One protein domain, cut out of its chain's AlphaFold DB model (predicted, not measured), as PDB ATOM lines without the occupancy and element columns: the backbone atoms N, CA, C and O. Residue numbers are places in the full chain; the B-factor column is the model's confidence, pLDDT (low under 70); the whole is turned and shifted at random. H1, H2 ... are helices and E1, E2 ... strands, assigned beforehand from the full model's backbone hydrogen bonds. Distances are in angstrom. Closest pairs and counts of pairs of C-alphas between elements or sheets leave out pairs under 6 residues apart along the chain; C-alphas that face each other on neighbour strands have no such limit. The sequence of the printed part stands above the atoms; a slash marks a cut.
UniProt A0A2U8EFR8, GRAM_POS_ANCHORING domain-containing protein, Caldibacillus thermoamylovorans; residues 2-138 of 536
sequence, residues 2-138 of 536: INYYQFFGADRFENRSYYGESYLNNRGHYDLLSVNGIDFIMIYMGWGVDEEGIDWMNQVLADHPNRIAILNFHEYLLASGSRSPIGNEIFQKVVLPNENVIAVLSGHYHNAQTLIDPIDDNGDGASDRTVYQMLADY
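This is residues 2 to 138 of the 536 residues of the protein "GRAM_POS_ANCHORING domain-containing protein" of Caldibacillus thermoamylovorans (UniProt A0A2U8EFR8). A twisted wall of seven strands has two helices, H2 and H3, side by side over one face, and its other face is bare. The small helix H1 lies off the sheet, beyond edge strand E1, and the loop of residues 120 to 128, between E6 and E7, lies at the opposite end of the longest axis. The printed part has 137 residues, with three named helices and seven named strands in the order H1 E1 E2 E3 H2 E4 H3 E5 E6 E7. The mixed sheet runs E1 E2 E3 E4 E5 E7 E6, and the class is mixed, helices and strands. The whole is compact, with a radius of gyration of the C-alphas of 15.1 A and spans of 48 by 35 by 29 A.

Start at H1, residues 2 to 8, which is not on the sheet and touches no helix. Next come E1, residues 19 to 23, E2, residues 28 to 35, and E3, residues 38 to 45, a meander, each strand the antiparallel neighbour of the one before. Look for N 20 and O 30, 2.8 A apart, in the hairpin of E1 and E2, and N 31 and O 42, 2.8 A, in that of E2 and E3. H2, residues 51 to 63, lies over E2 and E3 at a height over the sheet of 8.9 A, along the strands, at 9 degrees to E3 on the local plane. E4, residues 68 to 75, is parallel to E3, with N 43 and O 70 3.0 A apart. After H3, residues 85 to 95, E5, residues 101 to 107, is parallel to E4, with N 105 and O 71 2.8 A apart. E3, H2, E4 and E4, H3, E5 are strand-helix-strand units, parallel neighbour strands with a helix between, both with right-handed crossovers. E6, residues 111 to 119, and E7, residues 129 to 137, form a hairpin, with N 115 and O 133 2.8 A apart. E7 is parallel to E5, with N 106 and O 134 2.8 A apart. H3, at a height over the sheet of 8.7 A, lies over E7 and only just over E5, on which 3 of its C-alphas fall. It is only just slantwise to the strands, at 33 degrees to E7 on the local plane. H2 and H3 are on the same face, two layers of helices and sheet. With residues 54 to 58 alone, H2 touches H3, at a shallow tilt of 26 degrees, the same way; their closest C-alphas, of Asn 58 and Val 94, are 6.1 A apart. In H1, H2 and H3 every O i to N i+4 pair is within hydrogen-bond range.

Find C-alpha 2 at (193.271, 172.096, 151.225), where H1 begins. H2 is 18.4 A from first to last C-alpha, E6 25.2 A and E7 26.0 A. E7 ends at C-alpha 137, at (184.028, 147.198, 151.449).

The two C-alphas farthest apart, of Gln 6 and Asp 124, are 49.4 A apart. The printed part has no cut and no long link. Its mean pLDDT is 93.2, and residue 2 alone is under 70.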
ATOM      1  N   ILE A   2     193.089 171.148 152.359       62.53
ATOM      2  CA  ILE A   2     193.271 172.096 151.225       62.53
ATOM      3  C   ILE A   2     193.202 171.417 149.840       62.53
ATOM      4  O   ILE A   2     192.530 171.916 148.944       62.53
ATOM      5  N   ASN A   3     193.813 170.238 149.679       80.31
ATOM      6  CA  ASN A   3     193.798 169.529 148.395       80.31
ATOM      7  C   ASN A   3     192.425 168.922 148.048       80.31
ATOM      8  O   ASN A   3     192.100 168.816 146.872       80.31
ATOM      9  N   TYR A   4     191.601 168.532 149.031       84.12
ATOM     10  CA  TYR A   4     190.269 167.978 148.746       84.12
ATOM     11  C   TYR A   4     189.369 169.054 148.135       84.12
ATOM     12  O   TYR A   4     188.843 168.866 147.045       84.12
ATOM     13  N   TYR A   5     189.307 170.227 148.767       90.75
ATOM     14  CA  TYR A   5     188.553 171.383 148.271       90.75
ATOM     15  C   TYR A   5     188.984 171.844 146.881       90.75
ATOM     16  O   TYR A   5     188.147 172.283 146.101       90.75
ATOM     17  N   GLN A   6     190.265 171.694 146.539       89.12
ATOM     18  CA  GLN A   6     190.765 172.049 145.215       89.12
ATOM     19  C   GLN A   6     190.242 171.129 144.097       89.12
ATOM     20  O   GLN A   6     190.012 171.600 142.986       89.12
ATOM     21  N   PHE A   7     190.091 169.824 144.348       89.81
ATOM     22  CA  PHE A   7     189.780 168.836 143.298       89.81
ATOM     23  C   PHE A   7     188.363 168.248 143.380       89.81
ATOM     24  O   PHE A   7     187.853 167.691 142.401       89.81
ATOM     25  N   PHE A   8     187.740 168.342 144.549       91.00
ATOM     26  CA  PHE A   8     186.456 167.731 144.886       91.00
ATOM     27  C   PHE A   8     185.542 168.698 145.651       91.00
ATOM     28  O   PHE A   8     184.628 168.236 146.322       91.00
ATOM     29  N   GLY A   9     185.785 170.010 145.560       93.81
ATOM     30  CA  GLY A   9     184.903 171.043 146.108       93.81
ATOM     31  C   GLY A   9     183.569 171.174 145.362       93.81
ATOM     32  O   GLY A   9     183.345 170.516 144.343       93.81
ATOM     33  N   ALA A  10     182.703 172.051 145.868       95.25
ATOM     34  CA  ALA A  10     181.346 172.276 145.373       95.25
ATOM     35  C   ALA A  10     181.319 172.696 143.895       95.25
ATOM     36  O   ALA A  10     180.512 172.162 143.140       95.25
ATOM     37  N   ASP A  11     182.272 173.520 143.442       94.94
ATOM     38  CA  ASP A  11     182.407 173.984 142.048       94.94
ATOM     39  C   ASP A  11     182.403 172.838 141.014       94.94
ATOM     40  O   ASP A  11     182.023 173.005 139.852       94.94
ATOM     41  N   ARG A  12     182.834 171.634 141.418       94.31
ATOM     42  CA  ARG A  12     182.832 170.448 140.550       94.31
ATOM     43  C   ARG A  12     181.420 169.924 140.260       94.31
ATOM     44  O   ARG A  12     181.214 169.289 139.219       94.31
ATOM     45  N   PHE A  13     180.480 170.146 141.174       94.25
ATOM     46  CA  PHE A  13     179.152 169.532 141.184       94.25
ATOM     47  C   PHE A  13     178.000 170.542 141.139       94.25
ATOM     48  O   PHE A  13     176.935 170.171 140.665       94.25
ATOM     49  N   GLU A  14     178.213 171.809 141.506       94.62
ATOM     50  CA  GLU A  14     177.169 172.848 141.620       94.62
ATOM     51  C   GLU A  14     176.302 173.033 140.361       94.62
ATOM     52  O   GLU A  14     175.141 173.416 140.438       94.62
ATOM     53  N   ASN A  15     176.848 172.721 139.182       94.94
ATOM     54  CA  ASN A  15     176.154 172.851 137.902       94.94
ATOM     55  C   ASN A  15     175.397 171.572 137.487       94.94
ATOM     56  O   ASN A  15     174.935 171.456 136.348       94.94
ATOM     57  N   ARG A  16     175.318 170.563 138.360       95.75
ATOM     58  CA  ARG A  16     174.580 169.319 138.119       95.75
ATOM     59  C   ARG A  16     173.148 169.480 138.606       95.75
ATOM     60  O   ARG A  16     172.916 169.905 139.723       95.75
ATOM     61  N   SER A  17     172.184 169.067 137.787       94.56
ATOM     62  CA  SER A  17     170.753 169.224 138.090       94.56
ATOM     63  C   SER A  17     170.275 168.456 139.322       94.56
ATOM     64  O   SER A  17     169.219 168.773 139.852       94.56
ATOM     65  N   TYR A  18     171.003 167.412 139.716       95.31
ATOM     66  CA  TYR A  18     170.699 166.612 140.896       95.31
ATOM     67  C   TYR A  18     171.380 167.158 142.154       95.31
ATOM     68  O   TYR A  18     170.960 166.802 143.241       95.31
ATOM     69  N   TYR A  19     172.415 167.990 142.030       97.25
ATOM     70  CA  TYR A  19     173.205 168.437 143.171       97.25
ATOM     71  C   TYR A  19     172.444 169.504 143.956       97.25
ATOM     72  O   TYR A  19     172.003 170.502 143.385       97.25
ATOM     73  N   GLY A  20     172.261 169.258 145.248       95.62
ATOM     74  CA  GLY A  20     171.618 170.171 146.181       95.62
ATOM     75  C   GLY A  20     172.616 171.121 146.835       95.62
ATOM     76  O   GLY A  20     173.458 171.733 146.175       95.62
ATOM     77  N   GLU A  21     172.518 171.254 148.155       94.56
ATOM     78  CA  GLU A  21     173.434 172.086 148.932       94.56
ATOM     79  C   GLU A  21     174.690 171.321 149.365       94.56
ATOM     80  O   GLU A  21     174.742 170.089 149.394       94.56
ATOM     81  N   SER A  22     175.712 172.086 149.743       95.44
ATOM     82  CA  SER A  22     177.024 171.595 150.156       95.44
ATOM     83  C   SER A  22     177.323 171.977 151.603       95.44
ATOM     84  O   SER A  22     177.291 173.154 151.957       95.44
ATOM     85  N   TYR A  23     177.796 171.015 152.388       96.06
ATOM     86  CA  TYR A  23     178.424 171.230 153.687       96.06
ATOM     87  C   TYR A  23     179.948 171.340 153.541       96.06
ATOM     88  O   TYR A  23     180.601 170.447 152.995       96.06
ATOM     89  N   LEU A  24     180.518 172.451 154.030       94.50
ATOM     90  CA  LEU A  24     181.958 172.749 154.030       94.50
ATOM     91  C   LEU A  24     182.656 172.400 152.703       94.50
ATOM     92  O   LEU A  24     183.529 171.540 152.655       94.50
ATOM     93  N   ASN A  25     182.263 173.072 151.617       92.94
ATOM     94  CA  ASN A  25     182.832 172.885 150.277       92.94
ATOM     95  C   ASN A  25     182.920 171.402 149.857       92.94
ATOM     96  O   ASN A  25     183.994 170.883 149.541       92.94
ATOM     97  N   ASN A  26     181.764 170.736 149.869       94.44
ATOM     98  CA  ASN A  26     181.564 169.352 149.460       94.44
ATOM     99  C   ASN A  26     182.223 168.304 150.379       94.44
ATOM    100  O   ASN A  26     182.473 167.170 149.961       94.44
ATOM    101  N   ARG A  27     182.510 168.657 151.643       93.12
ATOM    102  CA  ARG A  27     182.796 167.671 152.704       93.12
ATOM    103  C   ARG A  27     181.552 166.832 153.006       93.12
ATOM    104  O   ARG A  27     181.677 165.644 153.284       93.12
ATOM    105  N   GLY A  28     180.380 167.445 152.906       96.12
ATOM    106  CA  GLY A  28     179.097 166.775 152.740       96.12
ATOM    107  C   GLY A  28     178.295 167.455 151.634       96.12
ATOM    108  O   GLY A  28     178.588 168.592 151.265       96.12
ATOM    109  N   HIS A  29     177.324 166.755 151.069       98.12
ATOM    110  CA  HIS A  29     176.341 167.306 150.132       98.12
ATOM    111  C   HIS A  29     175.147 166.361 150.043       98.12
ATOM    112  O   HIS A  29     175.177 165.265 150.610       98.12
ATOM    113  N   TYR A  30     174.109 166.761 149.323       98.62
ATOM    114  CA  TYR A  30     173.043 165.844 148.957       98.62
ATOM    115  C   TYR A  30     172.666 165.965 147.487       98.62
ATOM    116  O   TYR A  30     172.812 167.027 146.885       98.62
ATOM    117  N   ASP A  31     172.145 164.873 146.941       98.44
ATOM    118  CA  ASP A  31     171.580 164.823 145.602       98.44
ATOM    119  C   ASP A  31     170.071 164.566 145.665       98.44
ATOM    120  O   ASP A  31     169.600 163.713 146.419       98.44
ATOM    121  N   LEU A  32     169.309 165.272 144.834       97.44
ATOM    122  CA  LEU A  32     167.875 165.100 144.647       97.44
ATOM    123  C   LEU A  32     167.607 164.355 143.341       97.44
ATOM    124  O   LEU A  32     168.021 164.774 142.259       97.44
ATOM    125  N   LEU A  33     166.871 163.253 143.441       93.38
ATOM    126  CA  LEU A  33     166.547 162.391 142.309       93.38
ATOM    127  C   LEU A  33     165.036 162.181 142.254       93.38
ATOM    128  O   LEU A  33     164.380 162.079 143.290       93.38
ATOM    129  N   SER A  34     164.488 162.111 141.045       90.75
ATOM    130  CA  SER A  34     163.073 161.828 140.809       90.75
ATOM    131  C   SER A  34     162.966 160.824 139.671       90.75
ATOM    132  O   SER A  34     163.374 161.117 138.546       90.75
ATOM    133  N   VAL A  35     162.443 159.633 139.952       85.38
ATOM    134  CA  VAL A  35     162.331 158.543 138.974       85.38
ATOM    135  C   VAL A  35     160.956 157.906 139.113       85.38
ATOM    136  O   VAL A  35     160.556 157.526 140.207       85.38
ATOM    137  N   ASN A  36     160.211 157.819 138.007       80.88
ATOM    138  CA  ASN A  36     158.879 157.198 137.957       80.88
ATOM    139  C   ASN A  36     157.886 157.712 139.026       80.88
ATOM    140  O   ASN A  36     157.024 156.972 139.487       80.88
ATOM    141  N   GLY A  37     157.992 158.990 139.409       82.75
ATOM    142  CA  GLY A  37     157.111 159.610 140.406       82.75
ATOM    143  C   GLY A  37     157.506 159.361 141.866       82.75
ATOM    144  O   GLY A  37     156.768 159.780 142.758       82.75
ATOM    145  N   ILE A  38     158.653 158.726 142.119       86.38
ATOM    146  CA  ILE A  38     159.270 158.636 143.445       86.38
ATOM    147  C   ILE A  38     160.400 159.653 143.538       86.38
ATOM    148  O   ILE A  38     161.239 159.747 142.639       86.38
ATOM    149  N   ASP A  39     160.425 160.383 144.648       91.75
ATOM    150  CA  ASP A  39     161.462 161.356 144.952       91.75
ATOM    151  C   ASP A  39     162.413 160.804 146.012       91.75
ATOM    152  O   ASP A  39     161.998 160.478 147.124       91.75
ATOM    153  N   PHE A  40     163.696 160.756 145.673       94.25
ATOM    154  CA  PHE A  40     164.773 160.348 146.561       94.25
ATOM    155  C   PHE A  40     165.640 161.545 146.948       94.25
ATOM    156  O   PHE A  40     165.708 162.554 146.229       94.25
ATOM    157  N   ILE A  41     166.319 161.406 148.082       98.00
ATOM    158  CA  ILE A  41     167.434 162.244 148.502       98.00
ATOM    159  C   ILE A  41     168.603 161.345 148.922       98.00
ATOM    160  O   ILE A  41     168.462 160.474 149.779       98.00
ATOM    161  N   MET A  42     169.761 161.539 148.296       98.44
ATOM    162  CA  MET A  42     171.004 160.859 148.662       98.44
ATOM    163  C   MET A  42     171.845 161.844 149.457       98.44
ATOM    164  O   MET A  42     172.296 162.830 148.887       98.44
ATOM    165  N   ILE A  43     172.052 161.615 150.750       98.75
ATOM    166  CA  ILE A  43     172.890 162.494 151.579       98.75
ATOM    167  C   ILE A  43     174.251 161.838 151.754       98.75
ATOM    168  O   ILE A  43     174.332 160.655 152.086       98.75
ATOM    169  N   TYR A  44     175.318 162.598 151.541       98.19
ATOM    170  CA  TYR A  44     176.695 162.153 151.696       98.19
ATOM    171  C   TYR A  44     177.371 162.989 152.768       98.19
ATOM    172  O   TYR A  44     177.365 164.220 152.698       98.19
ATOM    173  N   MET A  45     178.019 162.323 153.718       97.56
ATOM    174  CA  MET A  45     178.855 162.998 154.700       97.56
ATOM    175  C   MET A  45     180.222 162.329 154.782       97.56
ATOM    176  O   MET A  45     180.346 161.114 154.950       97.56
ATOM    177  N   GLY A  46     181.259 163.150 154.624       89.69
ATOM    178  CA  GLY A  46     182.648 162.726 154.672       89.69
ATOM    179  C   GLY A  46     183.078 162.218 156.047       89.69
ATOM    180  O   GLY A  46     182.334 162.237 157.025       89.69
ATOM    181  N   TRP A  47     184.323 161.753 156.120       87.44
ATOM    182  CA  TRP A  47     184.874 161.170 157.339       87.44
ATOM    183  C   TRP A  47     185.000 162.183 158.495       87.44
ATOM    184  O   TRP A  47     185.221 163.386 158.286       87.44
ATOM    185  N   GLY A  48     184.882 161.665 159.723       82.25
ATOM    186  CA  GLY A  48     184.934 162.438 160.963       82.25
ATOM    187  C   GLY A  48     183.696 163.306 161.176       82.25
ATOM    188  O   GLY A  48     183.843 164.508 161.378       82.25
ATOM    189  N   VAL A  49     182.499 162.721 161.067       88.12
ATOM    190  CA  VAL A  49     181.232 163.434 161.285       88.12
ATOM    191  C   VAL A  49     181.233 164.061 162.680       88.12
ATOM    192  O   VAL A  49     181.436 163.369 163.673       88.12
ATOM    193  N   ASP A  50     181.051 165.373 162.729       82.31
ATOM    194  CA  ASP A  50     180.979 166.177 163.945       82.31
ATOM    195  C   ASP A  50     179.531 166.622 164.205       82.31
ATOM    196  O   ASP A  50     178.615 166.322 163.435       82.31
ATOM    197  N   GLU A  51     179.313 167.319 165.319       87.38
ATOM    198  CA  GLU A  51     177.988 167.792 165.730       87.38
ATOM    199  C   GLU A  51     177.368 168.745 164.695       87.38
ATOM    200  O   GLU A  51     176.209 168.578 164.332       87.38
ATOM    201  N   GLU A  52     178.161 169.654 164.118       93.50
ATOM    202  CA  GLU A  52     177.695 170.552 163.051       93.50
ATOM    203  C   GLU A  52     177.260 169.783 161.793       93.50
ATOM    204  O   GLU A  52     176.267 170.136 161.156       93.50
ATOM    205  N   GLY A  53     177.985 168.721 161.423       96.19
ATOM    206  CA  GLY A  53     177.599 167.838 160.326       96.19
ATOM    207  C   GLY A  53     176.306 167.067 160.609       96.19
ATOM    208  O   GLY A  53     175.497 166.887 159.698       96.19
ATOM    209  N   ILE A  54     176.088 166.632 161.856       97.75
ATOM    210  CA  ILE A  54     174.837 165.993 162.299       97.75
ATOM    211  C   ILE A  54     173.664 166.972 162.192       97.75
ATOM    212  O   ILE A  54     172.648 166.635 161.580       97.75
ATOM    213  N   ASP A  55     173.820 168.182 162.726       98.19
ATOM    214  CA  ASP A  55     172.788 169.220 162.687       98.19
ATOM    215  C   ASP A  55     172.432 169.598 161.249       98.19
ATOM    216  O   ASP A  55     171.255 169.701 160.897       98.19
ATOM    217  N   TRP A  56     173.441 169.722 160.381       98.62
ATOM    218  CA  TRP A  56     173.229 169.985 158.963       98.62
ATOM    219  C   TRP A  56     172.427 168.869 158.278       98.62
ATOM    220  O   TRP A  56     171.481 169.162 157.549       98.62
ATOM    221  N   MET A  57     172.746 167.592 158.527       98.69
ATOM    222  CA  MET A  57     171.980 166.479 157.945       98.69
ATOM    223  C   MET A  57     170.528 166.466 158.427       98.69
ATOM    224  O   MET A  57     169.628 166.240 157.621       98.69
ATOM    225  N   ASN A  58     170.295 166.733 159.715       98.75
ATOM    226  CA  ASN A  58     168.948 166.821 160.277       98.75
ATOM    227  C   ASN A  58     168.140 167.954 159.640       98.75
ATOM    228  O   ASN A  58     166.990 167.741 159.265       98.75
ATOM    229  N   GLN A  59     168.747 169.128 159.446       98.50
ATOM    230  CA  GLN A  59     168.093 170.238 158.754       98.50
ATOM    231  C   GLN A  59     167.722 169.858 157.313       98.50
ATOM    232  O   GLN A  59     166.578 170.035 156.902       98.50
ATOM    233  N   VAL A  60     168.653 169.257 156.563       98.62
ATOM    234  CA  VAL A  60     168.404 168.814 155.182       98.62
ATOM    235  C   VAL A  60     167.260 167.801 155.110       98.62
ATOM    236  O   VAL A  60     166.408 167.907 154.226       98.62
ATOM    237  N   LEU A  61     167.225 166.821 156.016       98.69
ATOM    238  CA  LEU A  61     166.162 165.814 156.065       98.69
ATOM    239  C   LEU A  61     164.806 166.437 156.419       98.69
ATOM    240  O   LEU A  61     163.814 166.119 155.760       98.69
ATOM    241  N   ALA A  62     164.783 167.364 157.379       98.00
ATOM    242  CA  ALA A  62     163.589 168.099 157.790       98.00
ATOM    243  C   ALA A  62     163.031 169.010 156.683       98.00
ATOM    244  O   ALA A  62     161.814 169.143 156.561       98.00
ATOM    245  N   ASP A  63     163.893 169.585 155.840       97.38
ATOM    246  CA  ASP A  63     163.488 170.389 154.677       97.38
ATOM    247  C   ASP A  63     162.975 169.526 153.507       97.38
ATOM    248  O   ASP A  63     162.300 170.017 152.596       97.38
ATOM    249  N   HIS A  64     163.238 168.215 153.540       96.56
ATOM    250  CA  HIS A  64     162.862 167.258 152.496       96.56
ATOM    251  C   HIS A  64     162.050 166.059 153.028       96.56
ATOM    252  O   HIS A  64     162.330 164.915 152.654       96.56
ATOM    253  N   PRO A  65     160.973 166.273 153.811       94.25
ATOM    254  CA  PRO A  65     160.276 165.188 154.508       94.25
ATOM    255  C   PRO A  65     159.546 164.243 153.540       94.25
ATOM    256  O   PRO A  65     159.336 163.075 153.828       94.25
ATOM    257  N   ASN A  66     159.203 164.732 152.342       90.50
ATOM    258  CA  ASN A  66     158.501 163.973 151.302       90.50
ATOM    259  C   ASN A  66     159.442 163.231 150.333       90.50
ATOM    260  O   ASN A  66     159.010 162.854 149.236       90.50
ATOM    261  N   ARG A  67     160.733 163.122 150.664       94.38
ATOM    262  CA  ARG A  67     161.737 162.418 149.861       94.38
ATOM    263  C   ARG A  67     162.284 161.238 150.631       94.38
ATOM    264  O   ARG A  67     162.646 161.381 151.788       94.38
ATOM    265  N   ILE A  68     162.418 160.112 149.952       94.62
ATOM    266  CA  ILE A  68     162.992 158.897 150.514       94.62
ATOM    267  C   ILE A  68     164.505 159.080 150.636       94.62
ATOM    268  O   ILE A  68     165.191 159.271 149.628       94.62
ATOM    269  N   ALA A  69     165.023 159.021 151.859       98.00
ATOM    270  CA  ALA A  69     166.410 159.322 152.163       98.00
ATOM    271  C   ALA A  69     167.287 158.068 152.271       98.00
ATOM    272  O   ALA A  69     166.979 157.113 152.994       98.00
ATOM    273  N   ILE A  70     168.427 158.114 151.577       98.38
ATOM    274  CA  ILE A  70     169.530 157.159 151.711       98.38
ATOM    275  C   ILE A  70     170.769 157.939 152.141       98.38
ATOM    276  O   ILE A  70     171.208 158.867 151.457       98.38
ATOM    277  N   LEU A  71     171.333 157.559 153.283       98.81
ATOM    278  CA  LEU A  71     172.508 158.211 153.852       98.81
ATOM    279  C   LEU A  71     173.775 157.448 153.465       98.81
ATOM    280  O   LEU A  71     173.785 156.222 153.470       98.81
ATOM    281  N   ASN A  72     174.854 158.159 153.154       98.50
ATOM    282  CA  ASN A  72     176.102 157.585 152.660       98.50
ATOM    283  C   ASN A  72     177.269 158.102 153.499       98.50
ATOM    284  O   ASN A  72     177.569 159.300 153.492       98.50
ATOM    285  N   PHE A  73     177.948 157.191 154.188       98.12
ATOM    286  CA  PHE A  73     179.048 157.520 155.088       98.12
ATOM    287  C   PHE A  73     180.319 156.779 154.706       98.12
ATOM    288  O   PHE A  73     180.285 155.664 154.193       98.12
ATOM    289  N   HIS A  74     181.467 157.387 155.005       94.19
ATOM    290  CA  HIS A  74     182.726 156.654 154.943       94.19
ATOM    291  C   HIS A  74     182.746 155.545 156.001       94.19
ATOM    292  O   HIS A  74     182.977 154.394 155.663       94.19
ATOM    293  N   GLU A  75     182.404 155.884 157.247       89.88
ATOM    294  CA  GLU A  75     182.430 155.003 158.414       89.88
ATOM    295  C   GLU A  75     181.026 154.870 159.024       89.88
ATOM    296  O   GLU A  75     180.391 155.885 159.314       89.88
ATOM    297  N   TYR A  76     180.546 153.639 159.250       96.00
ATOM    298  CA  TYR A  76     179.280 153.420 159.964       96.00
ATOM    299  C   TYR A  76     179.159 152.029 160.611       96.00
ATOM    300  O   TYR A  76     179.039 151.930 161.832       96.00
ATOM    301  N   LEU A  77     179.182 150.941 159.830       93.88
ATOM    302  CA  LEU A  77     179.172 149.567 160.355       93.88
ATOM    303  C   LEU A  77     180.596 149.012 160.449       93.88
ATOM    304  O   LEU A  77     181.380 149.168 159.524       93.88
ATOM    305  N   LEU A  78     180.904 148.309 161.537       83.06
ATOM    306  CA  LEU A  78     182.138 147.540 161.697       83.06
ATOM    307  C   LEU A  78     182.093 146.253 160.857       83.06
ATOM    308  O   LEU A  78     181.021 145.753 160.518       83.06
ATOM    309  N   ALA A  79     183.256 145.634 160.632       80.88
ATOM    310  CA  ALA A  79     183.380 144.336 159.951       80.88
ATOM    311  C   ALA A  79     182.546 143.207 160.600       80.88
ATOM    312  O   ALA A  79     182.197 142.225 159.941       80.88
ATOM    313  N   SER A  80     182.223 143.360 161.889       78.81
ATOM    314  CA  SER A  80     181.358 142.474 162.673       78.81
ATOM    315  C   SER A  80     179.863 142.628 162.360       78.81
ATOM    316  O   SER A  80     179.073 141.792 162.783       78.81
ATOM    317  N   GLY A  81     179.457 143.687 161.655       84.38
ATOM    318  CA  GLY A  81     178.062 144.014 161.347       84.38
ATOM    319  C   GLY A  81     177.370 144.887 162.396       84.38
ATOM    320  O   GLY A  81     176.285 145.401 162.141       84.38
ATOM    321  N   SER A  82     177.994 145.124 163.553       83.81
ATOM    322  CA  SER A  82     177.510 146.120 164.513       83.81
ATOM    323  C   SER A  82     177.919 147.532 164.101       83.81
ATOM    324  O   SER A  82     178.987 147.724 163.520       83.81
ATOM    325  N   ARG A  83     177.129 148.541 164.476       90.31
ATOM    326  CA  ARG A  83     177.514 149.952 164.314       90.31
ATOM    327  C   ARG A  83     178.822 150.266 165.051       90.31
ATOM    328  O   ARG A  83     179.026 149.791 166.170       90.31
ATOM    329  N   SER A  84     179.677 151.088 164.444       80.88
ATOM    330  CA  SER A  84     180.807 151.726 165.128       80.88
ATOM    331  C   SER A  84     180.293 152.753 166.155       80.88
ATOM    332  O   SER A  84     179.095 153.056 166.164       80.88
ATOM    333  N   PRO A  85     181.143 153.302 167.045       81.31
ATOM    334  CA  PRO A  85     180.721 154.348 167.978       81.31
ATOM    335  C   PRO A  85     180.048 155.537 167.279       81.31
ATOM    336  O   PRO A  85     178.925 155.889 167.641       81.31
ATOM    337  N   ILE A  86     180.673 156.073 166.222       83.31
ATOM    338  CA  ILE A  86     180.097 157.167 165.430       83.31
ATOM    339  C   ILE A  86     178.875 156.706 164.627       83.31
ATOM    340  O   ILE A  86     177.878 157.419 164.571       83.31
ATOM    341  N   GLY A  87     178.878 155.484 164.080       91.56
ATOM    342  CA  GLY A  87     177.704 154.933 163.398       91.56
ATOM    343  C   GLY A  87     176.486 154.822 164.320       91.56
ATOM    344  O   GLY A  87     175.362 155.118 163.917       91.56
ATOM    345  N   ASN A  88     176.695 154.453 165.587       90.25
ATOM    346  CA  ASN A  88     175.632 154.412 166.586       90.25
ATOM    347  C   ASN A  88     175.159 155.814 166.982       90.25
ATOM    348  O   ASN A  88     173.963 156.013 167.166       90.25
ATOM    349  N   GLU A  89     176.062 156.783 167.091       86.00
ATOM    350  CA  GLU A  89     175.689 158.178 167.326       86.00
ATOM    351  C   GLU A  89     174.841 158.744 166.177       86.00
ATOM    352  O   GLU A  89     173.759 159.269 166.429       86.00
ATOM    353  N   ILE A  90     175.267 158.553 164.924       98.00
ATOM    354  CA  ILE A  90     174.503 158.946 163.729       98.00
ATOM    355  C   ILE A  90     173.145 158.242 163.706       98.00
ATOM    356  O   ILE A  90     172.130 158.863 163.402       98.00
ATOM    357  N   PHE A  91     173.087 156.953 164.050       98.31
ATOM    358  CA  PHE A  91     171.810 156.249 164.125       98.31
ATOM    359  C   PHE A  91     170.845 156.918 165.110       98.31
ATOM    360  O   PHE A  91     169.712 157.226 164.753       98.31
ATOM    361  N   GLN A  92     171.307 157.195 166.329       95.44
ATOM    362  CA  GLN A  92     170.474 157.782 167.377       95.44
ATOM    363  C   GLN A  92     170.077 159.233 167.077       95.44
ATOM    364  O   GLN A  92     168.956 159.629 167.375       95.44
ATOM    365  N   LYS A  93     170.984 160.026 166.495       97.69
ATOM    366  CA  LYS A  93     170.793 161.472 166.296       97.69
ATOM    367  C   LYS A  93     170.256 161.866 164.919       97.69
ATOM    368  O   LYS A  93     169.795 162.992 164.780       97.69
ATOM    369  N   VAL A  94     170.342 160.987 163.920       98.69
ATOM    370  CA  VAL A  94     169.941 161.275 162.529       98.69
ATOM    371  C   VAL A  94     168.973 160.226 161.995       98.69
ATOM    372  O   VAL A  94     167.943 160.579 161.441       98.69
ATOM    373  N   VAL A  95     169.240 158.932 162.161       98.56
ATOM    374  CA  VAL A  95     168.364 157.904 161.565       98.56
ATOM    375  C   VAL A  95     167.032 157.784 162.306       98.56
ATOM    376  O   VAL A  95     165.989 157.720 161.659       98.56
ATOM    377  N   LEU A  96     167.055 157.739 163.641       97.62
ATOM    378  CA  LEU A  96     165.834 157.636 164.448       97.62
ATOM    379  C   LEU A  96     164.937 158.878 164.331       97.62
ATOM    380  O   LEU A  96     163.753 158.693 164.095       97.62
ATOM    381  N   PRO A  97     165.446 160.124 164.416       97.12
ATOM    382  CA  PRO A  97     164.571 161.299 164.396       97.12
ATOM    383  C   PRO A  97     163.972 161.631 163.023       97.12
ATOM    384  O   PRO A  97     163.088 162.478 162.948       97.12
ATOM    385  N   ASN A  98     164.467 161.022 161.938       98.25
ATOM    386  CA  ASN A  98     164.044 161.333 160.574       98.25
ATOM    387  C   ASN A  98     163.362 160.117 159.928       98.25
ATOM    388  O   ASN A  98     164.020 159.200 159.425       98.25
ATOM    389  N   GLU A  99     162.028 160.140 159.916       96.25
ATOM    390  CA  GLU A  99     161.155 159.068 159.404       96.25
ATOM    391  C   GLU A  99     161.386 158.755 157.917       96.25
ATOM    392  O   GLU A  99     161.186 157.632 157.456       96.25
ATOM    393  N   ASN A 100     161.855 159.738 157.149       95.94
ATOM    394  CA  ASN A 100     162.096 159.590 155.719       95.94
ATOM    395  C   ASN A 100     163.375 158.796 155.377       95.94
ATOM    396  O   ASN A 100     163.609 158.506 154.202       95.94
ATOM    397  N   VAL A 101     164.194 158.409 156.364       98.25
ATOM    398  CA  VAL A 101     165.407 157.596 156.168       98.25
ATOM    399  C   VAL A 101     165.068 156.108 156.077       98.25
ATOM    400  O   VAL A 101     164.507 155.538 157.009       98.25
ATOM    401  N   ILE A 102     165.480 155.446 154.991       95.75
ATOM    402  CA  ILE A 102     165.219 154.004 154.775       95.75
ATOM    403  C   ILE A 102     166.485 153.158 154.653       95.75
ATOM    404  O   ILE A 102     166.447 151.945 154.868       95.75
ATOM    405  N   ALA A 103     167.622 153.774 154.327       97.81
ATOM    406  CA  ALA A 103     168.887 153.059 154.252       97.81
ATOM    407  C   ALA A 103     170.094 153.919 154.619       97.81
ATOM    408  O   ALA A 103     170.106 155.139 154.447       97.81
ATOM    409  N   VAL A 104     171.139 153.232 155.078       98.69
ATOM    410  CA  VAL A 104     172.461 153.796 155.340       98.69
ATOM    411  C   VAL A 104     173.513 152.935 154.648       98.69
ATOM    412  O   VAL A 104     173.566 151.728 154.872       98.69
ATOM    413  N   LEU A 105     174.357 153.538 153.818       98.50
ATOM    414  CA  LEU A 105     175.448 152.883 153.102       98.50
ATOM    415  C   LEU A 105     176.790 153.297 153.704       98.50
ATOM    416  O   LEU A 105     176.989 154.460 154.060       98.50
ATOM    417  N   SER A 106     177.716 152.346 153.811       97.38
ATOM    418  CA  SER A 106     179.038 152.584 154.389       97.38
ATOM    419  C   SER A 106     180.142 151.698 153.823       97.38
ATOM    420  O   SER A 106     179.873 150.651 153.226       97.38
ATOM    421  N   GLY A 107     181.388 152.133 154.031       93.06
ATOM    422  CA  GLY A 107     182.607 151.385 153.722       93.06
ATOM    423  C   GLY A 107     183.616 151.489 154.866       93.06
ATOM    424  O   GLY A 107     183.223 151.414 156.034       93.06
ATOM    425  N   HIS A 108     184.893 151.704 154.518       91.62
ATOM    426  CA  HIS A 108     186.035 151.978 155.408       91.62
ATOM    427  C   HIS A 108     186.485 150.771 156.231       91.62
ATOM    428  O   HIS A 108     187.643 150.347 156.153       91.62
ATOM    429  N   TYR A 109     185.556 150.143 156.948       83.75
ATOM    430  CA  TYR A 109     185.768 148.827 157.526       83.75
ATOM    431  C   TYR A 109     185.593 147.764 156.449       83.75
ATOM    432  O   TYR A 109     184.531 147.658 155.850       83.75
ATOM    433  N   HIS A 110     186.622 146.944 156.224       81.94
ATOM    434  CA  HIS A 110     186.509 145.832 155.284       81.94
ATOM    435  C   HIS A 110     185.421 144.845 155.730       81.94
ATOM    436  O   HIS A 110     185.169 144.730 156.929       81.94
ATOM    437  N   ASN A 111     184.884 144.083 154.770       86.38
ATOM    438  CA  ASN A 111     183.803 143.089 154.844       86.38
ATOM    439  C   ASN A 111     182.487 143.578 154.187       86.38
ATOM    440  O   ASN A 111     182.346 144.723 153.764       86.38
ATOM    441  N   ALA A 112     181.524 142.666 154.062       91.25
ATOM    442  CA  ALA A 112     180.156 142.922 153.635       91.25
ATOM    443  C   ALA A 112     179.200 142.525 154.763       91.25
ATOM    444  O   ALA A 112     179.223 141.380 155.223       91.25
ATOM    445  N   GLN A 113     178.386 143.468 155.233       93.50
ATOM    446  CA  GLN A 113     177.435 143.247 156.325       93.50
ATOM    447  C   GLN A 113     176.138 144.009 156.070       93.50
ATOM    448  O   GLN A 113     176.152 145.076 155.456       93.50
ATOM    449  N   THR A 114     175.036 143.472 156.589       95.69
ATOM    450  CA  THR A 114     173.728 144.131 156.576       95.69
ATOM    451  C   THR A 114     173.120 144.042 157.970       95.69
ATOM    452  O   THR A 114     172.916 142.944 158.492       95.69
ATOM    453  N   LEU A 115     172.828 145.199 158.557       95.81
ATOM    454  CA  LEU A 115     172.084 145.347 159.801       95.81
ATOM    455  C   LEU A 115     170.702 145.921 159.476       95.81
ATOM    456  O   LEU A 115     170.587 146.902 158.743       95.81
ATOM    457  N   ILE A 116     169.661 145.285 160.004       96.75
ATOM    458  CA  ILE A 116     168.266 145.641 159.742       96.75
ATOM    459  C   ILE A 116     167.638 146.035 161.073       96.75
ATOM    460  O   ILE A 116     167.595 145.215 161.993       96.75
ATOM    461  N   ASP A 117     167.147 147.270 161.160       97.06
ATOM    462  CA  ASP A 117     166.439 147.764 162.340       97.06
ATOM    463  C   ASP A 117     164.993 148.110 161.977       97.06
ATOM    464  O   ASP A 117     164.771 149.027 161.181       97.06
ATOM    465  N   PRO A 118     164.005 147.396 162.539       95.69
ATOM    466  CA  PRO A 118     162.629 147.859 162.533       95.69
ATOM    467  C   PRO A 118     162.489 149.029 163.519       95.69
ATOM    468  O   PRO A 118     162.942 148.933 164.662       95.69
ATOM    469  N   ILE A 119     161.897 150.134 163.071       95.25
ATOM    470  CA  ILE A 119     161.727 151.361 163.855       95.25
ATOM    471  C   ILE A 119     160.243 151.570 164.132       95.25
ATOM    472  O   ILE A 119     159.431 151.515 163.211       95.25
ATOM    473  N   ASP A 120     159.923 151.774 165.404       94.44
ATOM    474  CA  ASP A 120     158.636 152.255 165.904       94.44
ATOM    475  C   ASP A 120     158.822 153.750 166.189       94.44
ATOM    476  O   ASP A 120     159.381 154.128 167.223       94.44
ATOM    477  N   ASP A 121     158.502 154.582 165.197       91.75
ATOM    478  CA  ASP A 121     158.683 156.032 165.273       91.75
ATOM    479  C   ASP A 121     157.592 156.659 166.167       91.75
ATOM    480  O   ASP A 121     157.818 157.703 166.785       91.75
ATOM    481  N   ASN A 122     156.423 156.012 166.284       92.69
ATOM    482  CA  ASN A 122     155.258 156.538 167.002       92.69
ATOM    483  C   ASN A 122     155.109 156.025 168.461       92.69
ATOM    484  O   ASN A 122     154.362 156.613 169.252       92.69
ATOM    485  N   GLY A 123     155.846 154.978 168.838       91.56
ATOM    486  CA  GLY A 123     155.881 154.386 170.176       91.56
ATOM    487  C   GLY A 123     154.695 153.479 170.526       91.56
ATOM    488  O   GLY A 123     154.451 153.247 171.717       91.56
ATOM    489  N   ASP A 124     153.930 152.993 169.548       93.19
ATOM    490  CA  ASP A 124     152.742 152.153 169.756       93.19
ATOM    491  C   ASP A 124     153.053 150.649 169.899       93.19
ATOM    492  O   ASP A 124     152.161 149.844 170.197       93.19
ATOM    493  N   GLY A 125     154.325 150.270 169.762       89.94
ATOM    494  CA  GLY A 125     154.811 148.897 169.839       89.94
ATOM    495  C   GLY A 125     154.795 148.146 168.504       89.94
ATOM    496  O   GLY A 125     155.173 146.968 168.484       89.94
ATOM    497  N   ALA A 126     154.381 148.780 167.405       93.31
ATOM    498  CA  ALA A 126     154.497 148.276 166.043       93.31
ATOM    499  C   ALA A 126     155.547 149.072 165.257       93.31
ATOM    500  O   ALA A 126     155.795 150.241 165.494       93.31
ATOM    501  N   SER A 127     156.214 148.419 164.308       92.81
ATOM    502  CA  SER A 127     157.230 149.092 163.496       92.81
ATOM    503  C   SER A 127     156.585 149.841 162.332       92.81
ATOM    504  O   SER A 127     155.923 149.213 161.504       92.81
ATOM    505  N   ASP A 128     156.827 151.145 162.245       92.62
ATOM    506  CA  ASP A 128     156.371 152.024 161.164       92.62
ATOM    507  C   ASP A 128     157.224 151.853 159.899       92.62
ATOM    508  O   ASP A 128     156.717 151.862 158.775       92.62
ATOM    509  N   ARG A 129     158.536 151.647 160.072       93.88
ATOM    510  CA  ARG A 129     159.486 151.453 158.966       93.88
ATOM    511  C   ARG A 129     160.610 150.493 159.322       93.88
ATOM    512  O   ARG A 129     160.788 150.070 160.460       93.88
ATOM    513  N   THR A 130     161.399 150.131 158.316       95.81
ATOM    514  CA  THR A 130     162.612 149.324 158.479       95.81
ATOM    515  C   THR A 130     163.787 150.039 157.836       95.81
ATOM    516  O   THR A 130     163.707 150.428 156.673       95.81
ATOM    517  N   VAL A 131     164.888 150.179 158.578       97.94
ATOM    518  CA  VAL A 131     166.115 150.808 158.087       97.94
ATOM    519  C   VAL A 131     167.177 149.758 157.788       97.94
ATOM    520  O   VAL A 131     167.640 149.039 158.679       97.94
ATOM    521  N   TYR A 132     167.616 149.728 156.530       97.94
ATOM    522  CA  TYR A 132     168.670 148.837 156.049       97.94
ATOM    523  C   TYR A 132     170.026 149.533 156.091       97.94
ATOM    524  O   TYR A 132     170.286 150.481 155.352       97.94
ATOM    525  N   GLN A 133     170.921 149.048 156.941       98.12
ATOM    526  CA  GLN A 133     172.268 149.585 157.091       98.12
ATOM    527  C   GLN A 133     173.254 148.599 156.486       98.12
ATOM    528  O   GLN A 133     173.273 147.425 156.852       98.12
ATOM    529  N   MET A 134     174.062 149.061 155.545       98.00
ATOM    530  CA  MET A 134     174.858 148.205 154.681       98.00
ATOM    531  C   MET A 134     176.326 148.621 154.700       98.00
ATOM    532  O   MET A 134     176.669 149.773 154.429       98.00
ATOM    533  N   LEU A 135     177.192 147.649 154.974       96.56
ATOM    534  CA  LEU A 135     178.632 147.709 154.746       96.56
ATOM    535  C   LEU A 135     178.957 146.952 153.463       96.56
ATOM    536  O   LEU A 135     178.532 145.800 153.318       96.56
ATOM    537  N   ALA A 136     179.705 147.578 152.561       95.81
ATOM    538  CA  ALA A 136     180.215 146.943 151.351       95.81
ATOM    539  C   ALA A 136     181.627 147.451 151.048       95.81
ATOM    540  O   ALA A 136     181.806 148.380 150.263       95.81
ATOM    541  N   ASP A 137     182.631 146.842 151.677       93.19
ATOM    542  CA  ASP A 137     184.028 147.198 151.449       93.19
ATOM    543  C   ASP A 137     184.899 145.944 151.315       93.19
ATOM    544  O   ASP A 137     185.200 145.230 152.275       93.19
ATOM    545  N   TYR A 138     185.324 145.666 150.088       91.06
ATOM    546  CA  TYR A 138     186.091 144.468 149.764       91.06
ATOM    547  C   TYR A 138     187.607 144.694 149.846       91.06
ATOM    548  O   TYR A 138     188.364 143.779 149.534       91.06
TER     549      TYR A 138